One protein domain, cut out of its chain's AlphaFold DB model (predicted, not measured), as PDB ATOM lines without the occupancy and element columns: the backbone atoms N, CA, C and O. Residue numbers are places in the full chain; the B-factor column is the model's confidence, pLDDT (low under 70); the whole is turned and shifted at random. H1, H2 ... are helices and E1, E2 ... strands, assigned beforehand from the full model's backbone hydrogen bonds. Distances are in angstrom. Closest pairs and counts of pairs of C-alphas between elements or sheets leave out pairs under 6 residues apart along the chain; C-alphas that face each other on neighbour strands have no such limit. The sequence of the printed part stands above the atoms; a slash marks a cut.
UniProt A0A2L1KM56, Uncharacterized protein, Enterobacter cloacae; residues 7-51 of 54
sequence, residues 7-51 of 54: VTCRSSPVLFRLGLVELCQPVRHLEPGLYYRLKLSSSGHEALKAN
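This is residues 7 to 51 of the 54 residues of an uncharacterized protein of Enterobacter cloacae (UniProt A0A2L1KM56). A small antiparallel sheet, ordered E1, E3, E2, has H1 over one face, H2 at one end of the long axis and a loop, residues 24 to 35, toward the other. The printed part has 45 residues, mixed in class, with two named helices and three named strands, running E1, H1, E2, E3, H2. It is only just compact, close to loose (radius of gyration of the C-alphas 11.2 A), spanning 34 by 17 by 16 A.

E3, residues 36 to 40, is 13.0 A long. E1 is residues 7 to 9, from C-alpha 7 at (31.454, 103.396, 53.757); E2 is 21 to 23. H1 is residues 13 to 17; H2, 42 to 50, is 12.4 A long, ending at C-alpha 50 (37.387, 99.645, 71.678).

E3 pairs with E1 (N 7 and O 38, 2.8 A) and, as a hairpin, with E2 (N 22 and O 39, 2.8 A). E1, H1 and E2 form a split strand-helix-strand unit, two strands of one sheet joined through a helix, with E3 between them in the sheet; its crossover is right-handed. H1 is on the sheet, height 7.2 A; its closest C-alphas to E2 are Leu 15 and Val 21, 5.9 A. H2 only grazes the sheet; the C-alphas of Gly 44 and Val 21, its closest to E2, are 6.1 A apart. Every O i to N i+4 pair in H1 and H2 is within hydrogen-bond range.

The farthest C-alphas, Pro 32 and Ala 50, are 33.9 A apart. The printed part has no cut; E2 to E3 is a long link. The model's pLDDT is under 70 at residues 7 to 13, 25 to 30 and 32 to 35.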
ATOM      1  N   VAL A   7      30.298 102.646  54.249       64.50
ATOM      2  CA  VAL A   7      31.454 103.396  53.757       64.50
ATOM      3  C   VAL A   7      31.662 103.090  52.277       64.50
ATOM      4  O   VAL A   7      31.731 101.936  51.843       64.50
ATOM      5  N   THR A   8      31.790 104.143  51.472       65.69
ATOM      6  CA  THR A   8      32.206 104.027  50.071       65.69
ATOM      7  C   THR A   8      33.709 104.246  49.981       65.69
ATOM      8  O   THR A   8      34.232 105.223  50.512       65.69
ATOM      9  N   CYS A   9      34.440 103.318  49.358       62.97
ATOM     10  CA  CYS A   9      35.895 103.429  49.279       62.97
ATOM     11  C   CYS A   9      36.438 103.077  47.893       62.97
ATOM     12  O   CYS A   9      35.866 102.279  47.144       62.97
ATOM     13  N   ARG A  10      37.577 103.695  47.563       61.34
ATOM     14  CA  ARG A  10      38.339 103.412  46.341       61.34
ATOM     15  C   ARG A  10      39.259 102.204  46.484       61.34
ATOM     16  O   ARG A  10      39.552 101.546  45.495       61.34
ATOM     17  N   SER A  11      39.674 101.887  47.707       57.38
ATOM     18  CA  SER A  11      40.539 100.748  48.000       57.38
ATOM     19  C   SER A  11      40.661 100.558  49.509       57.38
ATOM     20  O   SER A  11      41.327 101.347  50.174       57.38
ATOM     21  N   SER A  12      40.101  99.491  50.070       58.97
ATOM     22  CA  SER A  12      40.736  98.897  51.250       58.97
ATOM     23  C   SER A  12      40.480  97.392  51.327       58.97
ATOM     24  O   SER A  12      39.727  96.918  52.179       58.97
ATOM     25  N   PRO A  13      41.139  96.597  50.461       64.94
ATOM     26  CA  PRO A  13      41.173  95.147  50.630       64.94
ATOM     27  C   PRO A  13      41.812  94.743  51.969       64.94
ATOM     28  O   PRO A  13      41.619  93.623  52.419       64.94
ATOM     29  N   VAL A  14      42.570  95.632  52.625       78.06
ATOM     30  CA  VAL A  14      43.168  95.374  53.942       78.06
ATOM     31  C   VAL A  14      42.096  95.230  55.017       78.06
ATOM     32  O   VAL A  14      42.077  94.204  55.681       78.06
ATOM     33  N   LEU A  15      41.170  96.185  55.153       76.12
ATOM     34  CA  LEU A  15      40.113  96.100  56.172       76.12
ATOM     35  C   LEU A  15      39.202  94.886  55.946       76.12
ATOM     36  O   LEU A  15      38.781  94.245  56.906       76.12
ATOM     37  N   PHE A  16      38.948  94.540  54.679       78.25
ATOM     38  CA  PHE A  16      38.192  93.343  54.316       78.25
ATOM     39  C   PHE A  16      38.945  92.058  54.692       78.25
ATOM     40  O   PHE A  16      38.380  91.167  55.317       78.25
ATOM     41  N   ARG A  17      40.250  91.973  54.389       82.06
ATOM     42  CA  ARG A  17      41.101  90.826  54.766       82.06
ATOM     43  C   ARG A  17      41.276  90.672  56.275       82.06
ATOM     44  O   ARG A  17      41.411  89.553  56.747       82.06
ATOM     45  N   LEU A  18      41.266  91.777  57.016       83.25
ATOM     46  CA  LEU A  18      41.280  91.776  58.481       83.25
ATOM     47  C   LEU A  18      39.911  91.415  59.085       83.25
ATOM     48  O   LEU A  18      39.789  91.337  60.304       83.25
ATOM     49  N   GLY A  19      38.880  91.216  58.258       86.25
ATOM     50  CA  GLY A  19      37.534  90.879  58.711       86.25
ATOM     51  C   GLY A  19      36.830  92.020  59.443       86.25
ATOM     52  O   GLY A  19      35.895  91.759  60.193       86.25
ATOM     53  N   LEU A  20      37.264  93.273  59.257       85.81
ATOM     54  CA  LEU A  20      36.692  94.454  59.921       85.81
ATOM     55  C   LEU A  20      35.515  95.056  59.141       85.81
ATOM     56  O   LEU A  20      34.691  95.775  59.701       85.81
ATOM     57  N   VAL A  21      35.422  94.766  57.844       85.69
ATOM     58  CA  VAL A  21      34.345  95.242  56.969       85.69
ATOM     59  C   VAL A  21      33.877  94.136  56.034       85.69
ATOM     60  O   VAL A  21      34.654  93.267  55.642       85.69
ATOM     61  N   GLU A  22      32.614  94.201  55.638       85.88
ATOM     62  CA  GLU A  22      31.959  93.278  54.711       85.88
ATOM     63  C   GLU A  22      31.436  94.045  53.495       85.88
ATOM     64  O   GLU A  22      31.080  95.219  53.597       85.88
ATOM     65  N   LEU A  23      31.349  93.381  52.339       79.75
ATOM     66  CA  LEU A  23      30.697  93.957  51.164       79.75
ATOM     67  C   LEU A  23      29.210  94.164  51.456       79.75
ATOM     68  O   LEU A  23      28.502  93.229  51.838       79.75
ATOM     69  N   CYS A  24      28.725  95.385  51.242       75.81
ATOM     70  CA  CYS A  24      27.291  95.619  51.162       75.81
ATOM     71  C   CYS A  24      26.746  94.889  49.932       75.81
ATOM     72  O   CYS A  24      27.476  94.649  48.965       75.81
ATOM     73  N   GLN A  25      25.459  94.534  49.974       64.19
ATOM     74  CA  GLN A  25      24.762  93.924  48.840       64.19
ATOM     75  C   GLN A  25      25.122  94.629  47.525       64.19
ATOM     76  O   GLN A  25      25.326  95.848  47.540       64.19
ATOM     77  N   PRO A  26      25.182  93.897  46.397       59.12
ATOM     78  CA  PRO A  26      25.595  94.457  45.118       59.12
ATOM     79  C   PRO A  26      24.761  95.697  44.804       59.12
ATOM     80  O   PRO A  26      23.563  95.625  44.518       59.12
ATOM     81  N   VAL A  27      25.399  96.861  44.912       63.19
ATOM     82  CA  VAL A  27      24.738  98.130  44.648       63.19
ATOM     83  C   VAL A  27      24.619  98.231  43.137       63.19
ATOM     84  O   VAL A  27      25.625  98.281  42.437       63.19
ATOM     85  N   ARG A  28      23.383  98.253  42.628       63.53
ATOM     86  CA  ARG A  28      23.108  98.352  41.182       63.53
ATOM     87  C   ARG A  28      23.706  99.612  40.539       63.53
ATOM     88  O   ARG A  28      23.894  99.633  39.332       63.53
ATOM     89  N   HIS A  29      24.009 100.631  41.343       67.62
ATOM     90  CA  HIS A  29      24.658 101.871  40.939       67.62
ATOM     91  C   HIS A  29      25.750 102.254  41.942       67.62
ATOM     92  O   HIS A  29      25.459 102.704  43.051       67.62
ATOM     93  N   LEU A  30      27.009 102.069  41.550       66.44
ATOM     94  CA  LEU A  30      28.144 102.718  42.197       66.44
ATOM     95  C   LEU A  30      28.425 104.029  41.456       66.44
ATOM     96  O   LEU A  30      28.383 104.056  40.225       66.44
ATOM     97  N   GLU A  31      28.700 105.104  42.194       70.06
ATOM     98  CA  GLU A  31      29.123 106.367  41.582       70.06
ATOM     99  C   GLU A  31      30.457 106.181  40.840       70.06
ATOM    100  O   GLU A  31      31.294 105.372  41.266       70.06
ATOM    101  N   PRO A  32      30.707 106.934  39.756       63.94
ATOM    102  CA  PRO A  32      31.976 106.887  39.042       63.94
ATOM    103  C   PRO A  32      33.173 107.101  39.978       63.94
ATOM    104  O   PRO A  32      33.271 108.096  40.698       63.94
ATOM    105  N   GLY A  33      34.107 106.149  39.971       65.62
ATOM    106  CA  GLY A  33      35.267 106.162  40.863       65.62
ATOM    107  C   GLY A  33      35.002 105.593  42.259       65.62
ATOM    108  O   GLY A  33      35.829 105.799  43.143       65.62
ATOM    109  N   LEU A  34      33.891 104.886  42.476       65.69
ATOM    110  CA  LEU A  34      33.684 103.989  43.612       65.69
ATOM    111  C   LEU A  34      33.667 102.542  43.118       65.69
ATOM    112  O   LEU A  34      32.980 102.222  42.152       65.69
ATOM    113  N   TYR A  35      34.398 101.661  43.800       67.62
ATOM    114  CA  TYR A  35      34.488 100.249  43.408       67.62
ATOM    115  C   TYR A  35      33.667  99.338  44.320       67.62
ATOM    116  O   TYR A  35      33.171  98.309  43.869       67.62
ATOM    117  N   TYR A  36      33.486  99.725  45.587       72.19
ATOM    118  CA  TYR A  36      32.788  98.915  46.582       72.19
ATOM    119  C   TYR A  36      32.035  99.790  47.588       72.19
ATOM    120  O   TYR A  36      32.502 100.866  47.976       72.19
ATOM    121  N   ARG A  37      30.885  99.287  48.047       76.56
ATOM    122  CA  ARG A  37      30.215  99.751  49.266       76.56
ATOM    123  C   ARG A  37      30.451  98.706  50.350       76.56
ATOM    124  O   ARG A  37      30.239  97.520  50.099       76.56
ATOM    125  N   LEU A  38      30.936  99.141  51.504       80.75
ATOM    126  CA  LEU A  38      31.320  98.283  52.619       80.75
ATOM    127  C   LEU A  38      30.535  98.678  53.869       80.75
ATOM    128  O   LEU A  38      30.282  99.861  54.061       80.75
ATOM    129  N   LYS A  39      30.215  97.713  54.726       85.75
ATOM    130  CA  LYS A  39      29.667  97.932  56.073       85.75
ATOM    131  C   LYS A  39      30.638  97.386  57.112       85.75
ATOM    132  O   LYS A  39      31.406  96.470  56.808       85.75
ATOM    133  N   LEU A  40      30.596  97.905  58.336       86.38
ATOM    134  CA  LEU A  40      31.342  97.306  59.445       86.38
ATOM    135  C   LEU A  40      30.850  95.874  59.700       86.38
ATOM    136  O   LEU A  40      29.645  95.613  59.733       86.38
ATOM    137  N   SER A  41      31.791  94.949  59.880       87.75
ATOM    138  CA  SER A  41      31.481  93.625  60.422       87.75
ATOM    139  C   SER A  41      31.248  93.728  61.933       87.75
ATOM    140  O   SER A  41      31.565  94.749  62.551       87.75
ATOM    141  N   SER A  42      30.773  92.651  62.568       88.81
ATOM    142  CA  SER A  42      30.701  92.603  64.038       88.81
ATOM    143  C   SER A  42      32.067  92.869  64.680       88.81
ATOM    144  O   SER A  42      32.161  93.625  65.641       88.81
ATOM    145  N   SER A  43      33.138  92.300  64.119       87.38
ATOM    146  CA  SER A  43      34.505  92.495  64.615       87.38
ATOM    147  C   SER A  43      34.989  93.930  64.411       87.38
ATOM    148  O   SER A  43      35.642  94.491  65.288       87.38
ATOM    149  N   GLY A  44      34.653  94.548  63.275       88.00
ATOM    150  CA  GLY A  44      34.970  95.951  63.014       88.00
ATOM    151  C   GLY A  44      34.243  96.905  63.953       88.00
ATOM    152  O   GLY A  44      34.829  97.879  64.414       88.00
ATOM    153  N   HIS A  45      32.987  96.602  64.276       88.12
ATOM    154  CA  HIS A  45      32.186  97.404  65.192       88.12
ATOM    155  C   HIS A  45      32.747  97.360  66.624       88.12
ATOM    156  O   HIS A  45      32.876  98.398  67.272       88.12
ATOM    157  N   GLU A  46      33.159  96.182  67.098       88.94
ATOM    158  CA  GLU A  46      33.829  96.034  68.396       88.94
ATOM    159  C   GLU A  46      35.205  96.710  68.417       88.94
ATOM    160  O   GLU A  46      35.529  97.414  69.371       88.94
ATOM    161  N   ALA A  47      35.991  96.589  67.340       86.06
ATOM    162  CA  ALA A  47      37.268  97.288  67.219       86.06
ATOM    163  C   ALA A  47      37.099  98.816  67.257       86.06
ATOM    164  O   ALA A  47      37.882  99.503  67.910       86.06
ATOM    165  N   LEU A  48      36.065  99.353  66.604       84.25
ATOM    166  CA  LEU A  48      35.770 100.783  66.626       84.25
ATOM    167  C   LEU A  48      35.363 101.252  68.029       84.25
ATOM    168  O   LEU A  48      35.908 102.236  68.519       84.25
ATOM    169  N   LYS A  49      34.473 100.522  68.713       85.75
ATOM    170  CA  LYS A  49      34.101 100.815  70.109       85.75
ATOM    171  C   LYS A  49      35.307 100.789  71.043       85.75
ATOM    172  O   LYS A  49      35.462 101.686  71.868       85.75
ATOM    173  N   ALA A  50      36.173  99.790  70.886       85.56
ATOM    174  CA  ALA A  50      37.387  99.645  71.678       85.56
ATOM    175  C   ALA A  50      38.390 100.790  71.466       85.56
ATOM    176  O   ALA A  50      39.289 100.941  72.278       85.56
ATOM    177  N   ASN A  51      38.236 101.596  70.411       77.12
ATOM    178  CA  ASN A  51      39.110 102.723  70.088       77.12
ATOM    179  C   ASN A  51      38.364 104.070  70.053       77.12
ATOM    180  O   ASN A  51      38.941 105.068  69.640       77.12
TER     181      ASN A  51